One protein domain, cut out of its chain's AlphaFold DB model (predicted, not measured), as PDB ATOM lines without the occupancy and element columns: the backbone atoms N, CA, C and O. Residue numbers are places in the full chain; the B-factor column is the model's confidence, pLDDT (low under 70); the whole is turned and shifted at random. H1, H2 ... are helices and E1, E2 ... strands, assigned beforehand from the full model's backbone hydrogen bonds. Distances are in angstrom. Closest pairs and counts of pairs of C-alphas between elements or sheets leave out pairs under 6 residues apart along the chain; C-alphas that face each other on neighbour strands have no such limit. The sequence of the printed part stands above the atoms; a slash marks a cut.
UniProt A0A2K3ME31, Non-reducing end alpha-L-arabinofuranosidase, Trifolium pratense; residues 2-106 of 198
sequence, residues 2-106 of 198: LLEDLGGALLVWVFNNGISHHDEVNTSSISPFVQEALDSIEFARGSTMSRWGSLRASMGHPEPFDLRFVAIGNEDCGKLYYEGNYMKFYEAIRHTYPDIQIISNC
ATOM      1  N   LEU A   2     194.584 143.327 181.711       81.25
ATOM      2  CA  LEU A   2     195.460 142.174 181.386       81.25
ATOM      3  C   LEU A   2     194.903 140.800 181.819       81.25
ATOM      4  O   LEU A   2     194.978 139.840 181.068       81.25
ATOM      5  N   LEU A   3     194.325 140.691 183.017       80.06
ATOM      6  CA  LEU A   3     193.764 139.423 183.517       80.06
ATOM      7  C   LEU A   3     192.572 138.914 182.701       80.06
ATOM      8  O   LEU A   3     192.378 137.706 182.566       80.06
ATOM      9  N   GLU A   4     191.775 139.840 182.173       83.62
ATOM     10  CA  GLU A   4     190.618 139.530 181.334       83.62
ATOM     11  C   GLU A   4     191.099 139.043 179.964       83.62
ATOM     12  O   GLU A   4     190.577 138.058 179.445       83.62
ATOM     13  N   ASP A   5     192.175 139.647 179.445       85.62
ATOM     14  CA  ASP A   5     192.829 139.226 178.201       85.62
ATOM     15  C   ASP A   5     193.489 137.839 178.325       85.62
ATOM     16  O   ASP A   5     193.562 137.090 177.350       85.62
ATOM     17  N   LEU A   6     193.935 137.460 179.528       82.94
ATOM     18  CA  LEU A   6     194.532 136.151 179.830       82.94
ATOM     19  C   LEU A   6     193.500 135.030 180.061       82.94
ATOM     20  O   LEU A   6     193.857 133.954 180.539       82.94
ATOM     21  N   GLY A   7     192.229 135.248 179.713       80.44
ATOM     22  CA  GLY A   7     191.202 134.203 179.755       80.44
ATOM     23  C   GLY A   7     190.642 133.925 181.152       80.44
ATOM     24  O   GLY A   7     190.252 132.793 181.434       80.44
ATOM     25  N   GLY A   8     190.581 134.942 182.019       71.00
ATOM     26  CA  GLY A   8     189.941 134.831 183.334       71.00
ATOM     27  C   GLY A   8     190.873 134.348 184.444       71.00
ATOM     28  O   GLY A   8     190.439 133.632 185.346       71.00
ATOM     29  N   ALA A   9     192.151 134.737 184.386       81.50
ATOM     30  CA  ALA A   9     193.067 134.541 185.502       81.50
ATOM     31  C   ALA A   9     192.502 135.209 186.770       81.50
ATOM     32  O   ALA A   9     192.112 136.377 186.749       81.50
ATOM     33  N   LEU A  10     192.456 134.458 187.873       84.69
ATOM     34  CA  LEU A  10     191.968 134.959 189.155       84.69
ATOM     35  C   LEU A  10     193.073 135.771 189.831       84.69
ATOM     36  O   LEU A  10     194.197 135.292 189.977       84.69
ATOM     37  N   LEU A  11     192.751 136.998 190.239       89.38
ATOM     38  CA  LEU A  11     193.689 137.875 190.932       89.38
ATOM     39  C   LEU A  11     193.493 137.809 192.447       89.38
ATOM     40  O   LEU A  11     192.367 137.797 192.947       89.38
ATOM     41  N   VAL A  12     194.621 137.819 193.152       94.88
ATOM     42  CA  VAL A  12     194.710 138.116 194.578       94.88
ATOM     43  C   VAL A  12     195.128 139.576 194.723       94.88
ATOM     44  O   VAL A  12     196.203 139.966 194.270       94.88
ATOM     45  N   TRP A  13     194.270 140.396 195.326       96.38
ATOM     46  CA  TRP A  13     194.587 141.798 195.594       96.38
ATOM     47  C   TRP A  13     195.182 141.937 196.999       96.38
ATOM     48  O   TRP A  13     194.507 141.651 197.987       96.38
ATOM     49  N   VAL A  14     196.456 142.323 197.085       97.00
ATOM     50  CA  VAL A  14     197.215 142.373 198.346       97.00
ATOM     51  C   VAL A  14     197.176 143.785 198.930       97.00
ATOM     52  O   VAL A  14     197.573 144.749 198.276       97.00
ATOM     53  N   PHE A  15     196.721 143.912 200.175       96.94
ATOM     54  CA  PHE A  15     196.682 145.176 200.904       96.94
ATOM     55  C   PHE A  15     197.896 145.351 201.802       96.94
ATOM     56  O   PHE A  15     198.319 144.417 202.480       96.94
ATOM     57  N   ASN A  16     198.385 146.585 201.911       97.00
ATOM     58  CA  ASN A  16     199.277 146.943 203.004       97.00
ATOM     59  C   ASN A  16     198.463 147.055 204.303       97.00
ATOM     60  O   ASN A  16     197.659 147.971 204.467       97.00
ATOM     61  N   ASN A  17     198.691 146.137 205.239       97.62
ATOM     62  CA  ASN A  17     198.034 146.095 206.548       97.62
ATOM     63  C   ASN A  17     198.757 146.936 207.619       97.62
ATOM     64  O   ASN A  17     198.602 146.698 208.818       97.62
ATOM     65  N   GLY A  18     199.567 147.909 207.199       97.62
ATOM     66  CA  GLY A  18     200.388 148.736 208.077       97.62
ATOM     67  C   GLY A  18     201.652 148.036 208.571       97.62
ATOM     68  O   GLY A  18     202.245 148.511 209.535       97.62
ATOM     69  N   ILE A  19     202.053 146.926 207.949       97.69
ATOM     70  CA  ILE A  19     203.250 146.159 208.295       97.69
ATOM     71  C   ILE A  19     204.215 146.128 207.103       97.69
ATOM     72  O   ILE A  19     203.809 145.937 205.958       97.69
ATOM     73  N   SER A  20     205.504 146.312 207.384       95.94
ATOM     74  CA  SER A  20     206.611 146.032 206.465       95.94
ATOM     75  C   SER A  20     207.741 145.330 207.218       95.94
ATOM     76  O   SER A  20     207.725 145.291 208.450       95.94
ATOM     77  N   HIS A  21     208.790 144.887 206.521       96.12
ATOM     78  CA  HIS A  21     209.992 144.337 207.161       96.12
ATOM     79  C   HIS A  21     210.605 145.268 208.217       96.12
ATOM     80  O   HIS A  21     211.165 144.805 209.213       96.12
ATOM     81  N   HIS A  22     210.467 146.585 208.056       96.19
ATOM     82  CA  HIS A  22     211.158 147.572 208.889       96.19
ATOM     83  C   HIS A  22     210.235 148.392 209.789       96.19
ATOM     84  O   HIS A  22     210.688 148.845 210.835       96.19
ATOM     85  N   ASP A  23     208.952 148.502 209.449       96.31
ATOM     86  CA  ASP A  23     208.021 149.411 210.115       96.31
ATOM     87  C   ASP A  23     206.707 148.722 210.483       96.31
ATOM     88  O   ASP A  23     206.308 147.720 209.882       96.31
ATOM     89  N   GLU A  24     206.023 149.289 211.476       97.69
ATOM     90  CA  GLU A  24     204.679 148.886 211.874       97.69
ATOM     91  C   GLU A  24     203.839 150.099 212.276       97.69
ATOM     92  O   GLU A  24     204.255 150.937 213.082       97.69
ATOM     93  N   VAL A  25     202.619 150.165 211.756       98.19
ATOM     94  CA  VAL A  25     201.603 151.132 212.164       98.19
ATOM     95  C   VAL A  25     200.834 150.555 213.344       98.19
ATOM     96  O   VAL A  25     200.285 149.456 213.270       98.19
ATOM     97  N   ASN A  26     200.764 151.324 214.432       98.50
ATOM     98  CA  ASN A  26     199.969 150.963 215.599       98.50
ATOM     99  C   ASN A  26     198.497 150.757 215.203       98.50
ATOM    100  O   ASN A  26     197.919 151.592 214.507       98.50
ATOM    101  N   THR A  27     197.867 149.702 215.720       98.44
ATOM    102  CA  THR A  27     196.468 149.356 215.424       98.44
ATOM    103  C   THR A  27     195.467 150.482 215.676       98.44
ATOM    104  O   THR A  27     194.468 150.586 214.969       98.44
ATOM    105  N   SER A  28     195.719 151.379 216.630       98.44
ATOM    106  CA  SER A  28     194.857 152.552 216.859       98.44
ATOM    107  C   SER A  28     194.868 153.573 215.709       98.44
ATOM    108  O   SER A  28     193.932 154.361 215.589       98.44
ATOM    109  N   SER A  29     195.877 153.520 214.838       98.44
ATOM    110  CA  SER A  29     196.074 154.419 213.697       98.44
ATOM    111  C   SER A  29     195.849 153.738 212.342       98.44
ATOM    112  O   SER A  29     196.111 154.356 211.314       98.44
ATOM    113  N   ILE A  30     195.378 152.484 212.309       98.50
ATOM    114  CA  ILE A  30     195.279 151.701 211.063       98.50
ATOM    115  C   ILE A  30     194.050 152.042 210.206       98.50
ATOM    116  O   ILE A  30     194.002 151.708 209.024       98.50
ATOM    117  N   SER A  31     193.058 152.735 210.771       98.44
ATOM    118  CA  SER A  31     191.777 153.018 210.109       98.44
ATOM    119  C   SER A  31     191.884 153.630 208.699       98.44
ATOM    120  O   SER A  31     191.106 153.216 207.843       98.44
ATOM    121  N   PRO A  32     192.822 154.557 208.396       98.56
ATOM    122  CA  PRO A  32     192.987 155.067 207.033       98.56
ATOM    123  C   PRO A  32     193.348 153.975 206.018       98.56
ATOM    124  O   PRO A  32     192.781 153.954 204.932       98.56
ATOM    125  N   PHE A  33     194.209 153.022 206.390       98.56
ATOM    126  CA  PHE A  33     194.607 151.916 205.513       98.56
ATOM    127  C   PHE A  33     193.436 150.958 205.255       98.56
ATOM    128  O   PHE A  33     193.260 150.458 204.146       98.56
ATOM    129  N   VAL A  34     192.592 150.736 206.270       98.81
ATOM    130  CA  VAL A  34     191.357 149.950 206.121       98.81
ATOM    131  C   VAL A  34     190.412 150.620 205.122       98.81
ATOM    132  O   VAL A  34     189.859 149.944 204.255       98.81
ATOM    133  N   GLN A  35     190.250 151.945 205.202       98.75
ATOM    134  CA  GLN A  35     189.418 152.682 204.253       98.75
ATOM    135  C   GLN A  35     189.987 152.620 202.832       98.75
ATOM    136  O   GLN A  35     189.227 152.392 201.899       98.75
ATOM    137  N   GLU A  36     191.305 152.750 202.658       98.38
ATOM    138  CA  GLU A  36     191.953 152.610 201.346       98.38
ATOM    139  C   GLU A  36     191.728 151.219 200.734       98.38
ATOM    140  O   GLU A  36     191.450 151.103 199.538       98.38
ATOM    141  N   ALA A  37     191.774 150.157 201.545       98.56
ATOM    142  CA  ALA A  37     191.440 148.816 201.080       98.56
ATOM    143  C   ALA A  37     189.982 148.731 200.604       98.56
ATOM    144  O   ALA A  37     189.739 148.283 199.482       98.56
ATOM    145  N   LEU A  38     189.016 149.219 201.390       98.81
ATOM    146  CA  LEU A  38     187.599 149.238 201.000       98.81
ATOM    147  C   LEU A  38     187.343 150.077 199.743       98.81
ATOM    148  O   LEU A  38     186.594 149.647 198.866       98.81
ATOM    149  N   ASP A  39     187.990 151.235 199.642       98.69
ATOM    150  CA  ASP A  39     187.924 152.137 198.494       98.69
ATOM    151  C   ASP A  39     188.470 151.458 197.232       98.69
ATOM    152  O   ASP A  39     187.861 151.539 196.166       98.69
ATOM    153  N   SER A  40     189.575 150.717 197.346       98.19
ATOM    154  CA  SER A  40     190.134 149.961 196.221       98.19
ATOM    155  C   SER A  40     189.261 148.766 195.809       98.19
ATOM    156  O   SER A  40     189.144 148.479 194.616       98.19
ATOM    157  N   ILE A  41     188.573 148.109 196.755       98.56
ATOM    158  CA  ILE A  41     187.567 147.088 196.423       98.56
ATOM    159  C   ILE A  41     186.354 147.747 195.750       98.56
ATOM    160  O   ILE A  41     185.850 147.205 194.769       98.56
ATOM    161  N   GLU A  42     185.902 148.923 196.204       98.62
ATOM    162  CA  GLU A  42     184.816 149.660 195.543       98.62
ATOM    163  C   GLU A  42     185.229 150.102 194.133       98.62
ATOM    164  O   GLU A  42     184.433 150.006 193.201       98.62
ATOM    165  N   PHE A  43     186.480 150.515 193.932       98.31
ATOM    166  CA  PHE A  43     187.008 150.766 192.595       98.31
ATOM    167  C   PHE A  43     186.886 149.509 191.729       98.31
ATOM    168  O   PHE A  43     186.372 149.567 190.612       98.31
ATOM    169  N   ALA A  44     187.297 148.353 192.256       97.00
ATOM    170  CA  ALA A  44     187.309 147.109 191.504       97.00
ATOM    171  C   ALA A  44     185.906 146.544 191.222       97.00
ATOM    172  O   ALA A  44     185.651 146.089 190.109       97.00
ATOM    173  N   ARG A  45     184.992 146.585 192.199       97.19
ATOM    174  CA  ARG A  45     183.694 145.885 192.162       97.19
ATOM    175  C   ARG A  45     182.466 146.795 192.169       97.19
ATOM    176  O   ARG A  45     181.364 146.339 191.878       97.19
ATOM    177  N   GLY A  46     182.627 148.068 192.515       97.69
ATOM    178  CA  GLY A  46     181.528 149.009 192.710       97.69
ATOM    179  C   GLY A  46     180.750 149.301 191.431       97.69
ATOM    180  O   GLY A  46     181.266 149.177 190.314       97.69
ATOM    181  N   SER A  47     179.488 149.702 191.608       97.88
ATOM    182  CA  SER A  47     178.638 150.158 190.507       97.88
ATOM    183  C   SER A  47     179.186 151.445 189.890       97.88
ATOM    184  O   SER A  47     179.828 152.244 190.566       97.88
ATOM    185  N   THR A  48     178.838 151.724 188.637       98.12
ATOM    186  CA  THR A  48     179.219 152.983 187.975       98.12
ATOM    187  C   THR A  48     178.615 154.234 188.629       98.12
ATOM    188  O   THR A  48     179.003 155.343 188.278       98.12
ATOM    189  N   MET A  49     177.687 154.074 189.582       98.12
ATOM    190  CA  MET A  49     177.083 155.153 190.376       98.12
ATOM    191  C   MET A  49     177.807 155.406 191.704       98.12
ATOM    192  O   MET A  49     177.530 156.409 192.362       98.12
ATOM    193  N   SER A  50     178.700 154.508 192.131       98.06
ATOM    194  CA  SER A  50     179.480 154.704 193.352       98.06
ATOM    195  C   SER A  50     180.690 155.597 193.099       98.06
ATOM    196  O   SER A  50     181.076 155.840 191.952       98.06
ATOM    197  N   ARG A  51     181.310 156.107 194.168       98.19
ATOM    198  CA  ARG A  51     182.435 157.039 194.037       98.19
ATOM    199  C   ARG A  51     183.574 156.399 193.251       98.19
ATOM    200  O   ARG A  51     183.987 156.950 192.232       98.19
ATOM    201  N   TRP A  52     184.057 155.245 193.692       98.56
ATOM    202  CA  TRP A  52     185.208 154.612 193.058       98.56
ATOM    203  C   TRP A  52     184.836 153.787 191.819       98.56
ATOM    204  O   TRP A  52     185.616 153.742 190.867       98.56
ATOM    205  N   GLY A  53     183.624 153.228 191.754       98.50
ATOM    206  CA  GLY A  53     183.141 152.531 190.558       98.50
ATOM    207  C   GLY A  53     182.875 153.476 189.377       98.50
ATOM    208  O   GLY A  53     183.175 153.132 188.232       98.50
ATOM    209  N   SER A  54     182.398 154.702 189.630       98.50
ATOM    210  CA  SER A  54     182.285 155.740 188.590       98.50
ATOM    211  C   SER A  54     183.652 156.157 188.040       98.50
ATOM    212  O   SER A  54     183.792 156.366 186.833       98.50
ATOM    213  N   LEU A  55     184.682 156.204 188.896       98.50
ATOM    214  CA  LEU A  55     186.053 156.468 188.464       98.50
ATOM    215  C   LEU A  55     186.558 155.346 187.546       98.50
ATOM    216  O   LEU A  55     187.010 155.654 186.444       98.50
ATOM    217  N   ARG A  56     186.402 154.069 187.934       98.19
ATOM    218  CA  ARG A  56     186.735 152.908 187.079       98.19
ATOM    219  C   ARG A  56     186.061 153.016 185.703       98.19
ATOM    220  O   ARG A  56     186.730 152.911 184.675       98.19
ATOM    221  N   ALA A  57     184.765 153.333 185.682       98.25
ATOM    222  CA  ALA A  57     184.004 153.513 184.448       98.25
ATOM    223  C   ALA A  57     184.540 154.658 183.577       98.25
ATOM    224  O   ALA A  57     184.705 154.491 182.368       98.25
ATOM    225  N   SER A  58     184.871 155.801 184.185       98.25
ATOM    226  CA  SER A  58     185.448 156.954 183.479       98.25
ATOM    227  C   SER A  58     186.833 156.669 182.887       98.25
ATOM    228  O   SER A  58     187.212 157.276 181.888       98.25
ATOM    229  N   MET A  59     187.562 155.704 183.459       97.56
ATOM    230  CA  MET A  59     188.852 155.222 182.960       97.56
ATOM    231  C   MET A  59     188.712 154.204 181.814       97.56
ATOM    232  O   MET A  59     189.711 153.645 181.368       97.56
ATOM    233  N   GLY A  60     187.490 153.974 181.320       97.12
ATOM    234  CA  GLY A  60     187.210 153.118 180.167       97.12
ATOM    235  C   GLY A  60     186.812 151.686 180.518       97.12
ATOM    236  O   GLY A  60     186.708 150.863 179.613       97.12
ATOM    237  N   HIS A  61     186.571 151.378 181.797       96.50
ATOM    238  CA  HIS A  61     186.182 150.035 182.236       96.50
ATOM    239  C   HIS A  61     184.927 150.081 183.134       96.50
ATOM    240  O   HIS A  61     185.019 150.150 184.360       96.50
ATOM    241  N   PRO A  62     183.717 150.152 182.544       97.25
ATOM    242  CA  PRO A  62     182.477 150.274 183.315       97.25
ATOM    243  C   PRO A  62     182.110 149.001 184.087       97.25
ATOM    244  O   PRO A  62     181.509 149.100 185.158       97.25
ATOM    245  N   GLU A  63     182.492 147.827 183.592       96.25
ATOM    246  CA  GLU A  63     182.141 146.547 184.206       96.25
ATOM    247  C   GLU A  63     182.957 146.281 185.485       96.25
ATOM    248  O   GLU A  63     184.133 146.624 185.552       96.25
ATOM    249  N   PRO A  64     182.371 145.703 186.544       95.81
ATOM    250  CA  PRO A  64     183.133 145.242 187.702       95.81
ATOM    251  C   PRO A  64     184.174 144.177 187.335       95.81
ATOM    252  O   PRO A  64     183.892 143.276 186.546       95.81
ATOM    253  N   PHE A  65     185.349 144.219 187.968       94.94
ATOM    254  CA  PHE A  65     186.306 143.113 187.902       94.94
ATOM    255  C   PHE A  65     185.830 141.926 188.747       94.94
ATOM    256  O   PHE A  65     185.229 142.096 189.813       94.94
ATOM    257  N   ASP A  66     186.178 140.714 188.313       93.62
ATOM    258  CA  ASP A  66     185.951 139.472 189.059       93.62
ATOM    259  C   ASP A  66     186.976 139.305 190.199       93.62
ATOM    260  O   ASP A  66     187.890 138.481 190.153       93.62
ATOM    261  N   LEU A  67     186.856 140.154 191.223       95.94
ATOM    262  CA  LEU A  67     187.709 140.130 192.409       95.94
ATOM    263  C   LEU A  67     187.114 139.202 193.476       95.94
ATOM    264  O   LEU A  67     186.210 139.593 194.218       95.94
ATOM    265  N   ARG A  68     187.655 137.983 193.560       96.50
ATOM    266  CA  ARG A  68     187.211 136.945 194.509       96.50
ATOM    267  C   ARG A  68     188.113 136.792 195.731       96.50
ATOM    268  O   ARG A  68     187.648 136.279 196.743       96.50
ATOM    269  N   PHE A  69     189.375 137.217 195.636       98.00
ATOM    270  CA  PHE A  69     190.389 137.010 196.670       98.00
ATOM    271  C   PHE A  69     191.097 138.310 197.030       98.00
ATOM    272  O   PHE A  69     191.536 139.059 196.153       98.00
ATOM    273  N   VAL A  70     191.276 138.536 198.327       98.50
ATOM    274  CA  VAL A  70     192.126 139.606 198.853       98.50
ATOM    275  C   VAL A  70     193.075 139.048 199.904       98.50
ATOM    276  O   VAL A  70     192.681 138.188 200.687       98.50
ATOM    277  N   ALA A  71     194.304 139.548 199.947       98.31
ATOM    278  CA  ALA A  71     195.275 139.218 200.985       98.31
ATOM    279  C   ALA A  71     195.535 140.438 201.870       98.31
ATOM    280  O   ALA A  71     195.664 141.559 201.375       98.31
ATOM    281  N   ILE A  72     195.584 140.233 203.186       98.50
ATOM    282  CA  ILE A  72     195.812 141.306 204.160       98.50
ATOM    283  C   ILE A  72     197.259 141.220 204.653       98.50
ATOM    284  O   ILE A  72     197.579 140.415 205.527       98.50
ATOM    285  N   GLY A  73     198.113 142.096 204.129       97.25
ATOM    286  CA  GLY A  73     199.547 142.099 204.405       97.25
ATOM    287  C   GLY A  73     200.337 141.127 203.534       97.25
ATOM    288  O   GLY A  73     199.778 140.378 202.737       97.25
ATOM    289  N   ASN A  74     201.655 141.163 203.715       96.62
ATOM    290  CA  ASN A  74     202.626 140.289 203.064       96.62
ATOM    291  C   ASN A  74     203.774 140.023 204.041       96.62
ATOM    292  O   ASN A  74     204.381 140.987 204.506       96.62
ATOM    293  N   GLU A  75     204.067 138.749 204.326       93.44
ATOM    294  CA  GLU A  75     205.085 138.320 205.302       93.44
ATOM    295  C   GLU A  75     204.954 139.003 206.685       93.44
ATOM    296  O   GLU A  75     203.954 139.650 206.983       93.44
ATOM    297  N   ASP A  76     205.934 138.823 207.577       94.81
ATOM    298  CA  ASP A  76     206.026 139.559 208.853       94.81
ATOM    299  C   ASP A  76     204.826 139.405 209.807       94.81
ATOM    300  O   ASP A  76     204.565 140.256 210.657       94.81
ATOM    301  N   CYS A  77     204.113 138.283 209.743       94.44
ATOM    302  CA  CYS A  77     202.952 138.047 210.598       94.44
ATOM    303  C   CYS A  77     203.265 137.973 212.107       94.44
ATOM    304  O   CYS A  77     202.377 138.097 212.943       94.44
ATOM    305  N   GLY A  78     204.537 137.767 212.467       95.12
ATOM    306  CA  GLY A  78     205.008 137.735 213.856       95.12
ATOM    307  C   GLY A  78     205.198 139.116 214.491       95.12
ATOM    308  O   GLY A  78     205.664 139.206 215.627       95.12
ATOM    309  N   LYS A  79     204.902 140.189 213.757       96.81
ATOM    310  CA  LYS A  79     205.073 141.565 214.212       96.81
ATOM    311  C   LYS A  79     203.996 142.005 215.204       96.81
ATOM    312  O   LYS A  79     202.880 141.490 215.203       96.81
ATOM    313  N   LEU A  80     204.352 142.947 216.079       97.62
ATOM    314  CA  LEU A  80     203.579 143.280 217.280       97.62
ATOM    315  C   LEU A  80     202.141 143.703 216.960       97.62
ATOM    316  O   LEU A  80     201.214 143.307 217.665       97.62
ATOM    317  N   TYR A  81     201.954 144.519 215.924       98.12
ATOM    318  CA  TYR A  81     200.645 145.062 215.566       98.12
ATOM    319  C   TYR A  81     199.918 144.251 214.493       98.12
ATOM    320  O   TYR A  81     198.790 144.605 214.150       98.12
ATOM    321  N   TYR A  82     200.513 143.167 213.980       97.81
ATOM    322  CA  TYR A  82     199.937 142.407 212.874       97.81
ATOM    323  C   TYR A  82     198.520 141.913 213.191       97.81
ATOM    324  O   TYR A  82     197.593 142.242 212.458       97.81
ATOM    325  N   GLU A  83     198.332 141.176 214.290       97.25
ATOM    326  CA  GLU A  83     197.036 140.557 214.605       97.25
ATOM    327  C   GLU A  83     195.939 141.617 214.789       97.25
ATOM    328  O   GLU A  83     194.846 141.506 214.231       97.25
ATOM    329  N   GLY A  84     196.257 142.699 215.506       98.19
ATOM    330  CA  GLY A  84     195.340 143.821 215.704       98.19
ATOM    331  C   GLY A  84     194.973 144.515 214.393       98.19
ATOM    332  O   GLY A  84     193.802 144.825 214.168       98.19
ATOM    333  N   ASN A  85     195.952 144.734 213.512       98.62
ATOM    334  CA  ASN A  85     195.719 145.336 212.206       98.62
ATOM    335  C   ASN A  85     194.884 144.400 211.332       98.62
ATOM    336  O   ASN A  85     193.838 144.817 210.841       98.62
ATOM    337  N   TYR A  86     195.283 143.132 211.204       98.62
ATOM    338  CA  TYR A  86     194.576 142.115 210.430       98.62
ATOM    339  C   TYR A  86     193.093 142.065 210.792       98.62
ATOM    340  O   TYR A  86     192.246 142.147 209.904       98.62
ATOM    341  N   MET A  87     192.765 142.025 212.088       98.62
ATOM    342  CA  MET A  87     191.374 141.971 212.539       98.62
ATOM    343  C   MET A  87     190.554 143.186 212.088       98.62
ATOM    344  O   MET A  87     189.403 143.020 211.689       98.62
ATOM    345  N   LYS A  88     191.140 144.393 212.056       98.75
ATOM    346  CA  LYS A  88     190.448 145.597 211.559       98.75
ATOM    347  C   LYS A  88     190.108 145.509 210.074       98.75
ATOM    348  O   LYS A  88     189.008 145.896 209.686       98.75
ATOM    349  N   PHE A  89     191.018 144.983 209.254       98.81
ATOM    350  CA  PHE A  89     190.744 144.746 207.834       98.81
ATOM    351  C   PHE A  89     189.735 143.614 207.644       98.81
ATOM    352  O   PHE A  89     188.772 143.781 206.898       98.81
ATOM    353  N   TYR A  90     189.931 142.485 208.331       98.75
ATOM    354  CA  TYR A  90     189.073 141.309 208.228       98.75
ATOM    355  C   TYR A  90     187.614 141.657 208.530       98.75
ATOM    356  O   TYR A  90     186.734 141.361 207.725       98.75
ATOM    357  N   GLU A  91     187.351 142.326 209.657       98.75
ATOM    358  CA  GLU A  91     185.998 142.718 210.063       98.75
ATOM    359  C   GLU A  91     185.346 143.657 209.041       98.75
ATOM    360  O   GLU A  91     184.202 143.437 208.640       98.75
ATOM    361  N   ALA A  92     186.078 144.674 208.579       98.81
ATOM    362  CA  ALA A  92     185.562 145.665 207.640       98.81
ATOM    363  C   ALA A  92     185.256 145.067 206.256       98.81
ATOM    364  O   ALA A  92     184.188 145.319 205.684       98.81
ATOM    365  N   ILE A  93     186.169 144.244 205.728       98.75
ATOM    366  CA  ILE A  93     186.003 143.578 204.432       98.75
ATOM    367  C   ILE A  93     184.890 142.542 204.528       98.75
ATOM    368  O   ILE A  93     183.993 142.557 203.692       98.75
ATOM    369  N   ARG A  94     184.883 141.693 205.564       98.56
ATOM    370  CA  ARG A  94     183.844 140.668 205.729       98.56
ATOM    371  C   ARG A  94     182.453 141.278 205.878       98.56
ATOM    372  O   ARG A  94     181.490 140.704 205.382       98.56
ATOM    373  N   HIS A  95     182.342 142.425 206.548       98.56
ATOM    374  CA  HIS A  95     181.075 143.139 206.688       98.56
ATOM    375  C   HIS A  95     180.559 143.680 205.348       98.56
ATOM    376  O   HIS A  95     179.371 143.563 205.057       98.56
ATOM    377  N   THR A  96     181.442 144.263 204.537       98.19
ATOM    378  CA  THR A  96     181.058 144.980 203.307       98.19
ATOM    379  C   THR A  96     180.963 144.055 202.090       98.19
ATOM    380  O   THR A  96     180.091 144.227 201.241       98.19
ATOM    381  N   TYR A  97     181.841 143.056 202.018       98.25
ATOM    382  CA  TYR A  97     182.014 142.131 200.898       98.25
ATOM    383  C   TYR A  97     182.116 140.684 201.412       98.25
ATOM    384  O   TYR A  97     183.178 140.063 201.327       98.25
ATOM    385  N   PRO A  98     181.031 140.126 201.987       98.06
ATOM    386  CA  PRO A  98     181.065 138.821 202.652       98.06
ATOM    387  C   PRO A  98     181.417 137.652 201.719       98.06
ATOM    388  O   PRO A  98     181.808 136.591 202.203       98.06
ATOM    389  N   ASP A  99     181.273 137.840 200.408       97.94
ATOM    390  CA  ASP A  99     181.561 136.860 199.362       97.94
ATOM    391  C   ASP A  99     183.043 136.798 198.947       97.94
ATOM    392  O   ASP A  99     183.452 135.820 198.321       97.94
ATOM    393  N   ILE A 100     183.850 137.809 199.292       98.12
ATOM    394  CA  ILE A 100     185.294 137.801 199.028       98.12
ATOM    395  C   ILE A 100     185.984 136.841 199.995       98.12
ATOM    396  O   ILE A 100     185.764 136.898 201.207       98.12
ATOM    397  N   GLN A 101     186.868 135.999 199.462       98.44
ATOM    398  CA  GLN A 101     187.748 135.172 200.273       98.44
ATOM    399  C   GLN A 101     188.955 135.976 200.754       98.44
ATOM    400  O   GLN A 101     189.646 136.628 199.967       98.44
ATOM    401  N   ILE A 102     189.206 135.919 202.058       98.75
ATOM    402  CA  ILE A 102     190.269 136.667 202.726       98.75
ATOM    403  C   ILE A 102     191.438 135.725 203.017       98.75
ATOM    404  O   ILE A 102     191.259 134.661 203.618       98.75
ATOM    405  N   ILE A 103     192.630 136.141 202.590       98.62
ATOM    406  CA  ILE A 103     193.896 135.435 202.776       98.62
ATOM    407  C   ILE A 103     194.689 136.114 203.898       98.62
ATOM    408  O   ILE A 103     194.939 137.321 203.874       98.62
ATOM    409  N   SER A 104     195.067 135.318 204.892       97.62
ATOM    410  CA  SER A 104     196.017 135.682 205.946       97.62
ATOM    411  C   SER A 104     197.449 135.561 205.445       97.62
ATOM    412  O   SER A 104     197.741 134.581 204.773       97.62
ATOM    413  N   ASN A 105     198.356 136.452 205.852       94.31
ATOM    414  CA  ASN A 105     199.792 136.298 205.577       94.31
ATOM    415  C   ASN A 105     200.511 135.312 206.542       94.31
ATOM    416  O   ASN A 105     201.717 135.107 206.419       94.31
ATOM    417  N   CYS A 106     199.810 134.750 207.539       96.44
ATOM    418  CA  CYS A 106     200.374 133.811 208.517       96.44
ATOM    419  C   CYS A 106     200.406 132.374 207.991       96.44
ATOM    420  O   CYS A 106     199.383 131.881 207.522       96.44
TER     421      CYS A 106
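This is residues 2 to 106 of the 198 residues of the protein "Non-reducing end alpha-L-arabinofuranosidase" of Trifolium pratense (UniProt A0A2K3ME31). A short sheet of three parallel strands, E1, E2 and E3, has two long helices packed on it, H2 mainly by E1 and H4 over E2 and E3, running along the strands. H3 packs near the last residues of H2, beyond the sheet, and the small H1 lies away from the sheet and the other helices. The 105 printed residues hold four named helices and three named strands, along the chain H1 E1 H2 H3 E2 H4 E3, class mixed. The sheet's order is E1 E2 E3; the whole is compact, radius of gyration of the C-alphas 14.6 A, spans 41 by 28 by 25 A.

E1 is residues 12 to 15, from C-alpha 12 at (194.710, 138.116, 194.578); E2 is 69 to 72 and E3 is 101 to 104, ending at C-alpha 104 at (196.017, 135.682, 205.946). H2 is residues 31 to 45, 20.9 A long, and H4 is 82 to 96, 21.3 A. H3 is 51 to 58, 11.0 A, and H1 is 2 to 5.

E1 and E2 are parallel at 26 degrees, with N 15 and O 71 2.8 A apart, within hydrogen-bond range. E2 and E3 are parallel at 29 degrees, with N 103 and O 70 at 2.8 A. H2 and H4 on one face make two layers, helices over a sheet. H4 is over E2 and E3 at a height over the sheet of 9.4 A. E1, H2 H3, E2 and E2, H4, E3 are strand-helix-strand units, parallel neighbour strands joined through helices, with right-handed crossovers. H4 touches H2 with residues 88 to 93 alone, at a steep tilt of 40 degrees, the same way; the closest C-alphas, of Val 34 and Phe 89, are 5.5 A apart. H2 touches H3 with residues 39 to 45 alone; the closest C-alphas, of Phe 43 and Trp 52, are 4.3 A apart. H1 is not on the sheet. In H2, H3 and H4 every O i to N i+4 pair is within range; H1 is too short for one.

The C-alphas of Gly 60 and Leu 80, the two farthest apart, are 41.7 A apart. The printed part has no cut. The link from E1 to H2 is long, 15 residues. No printed residue is under 70 in pLDDT.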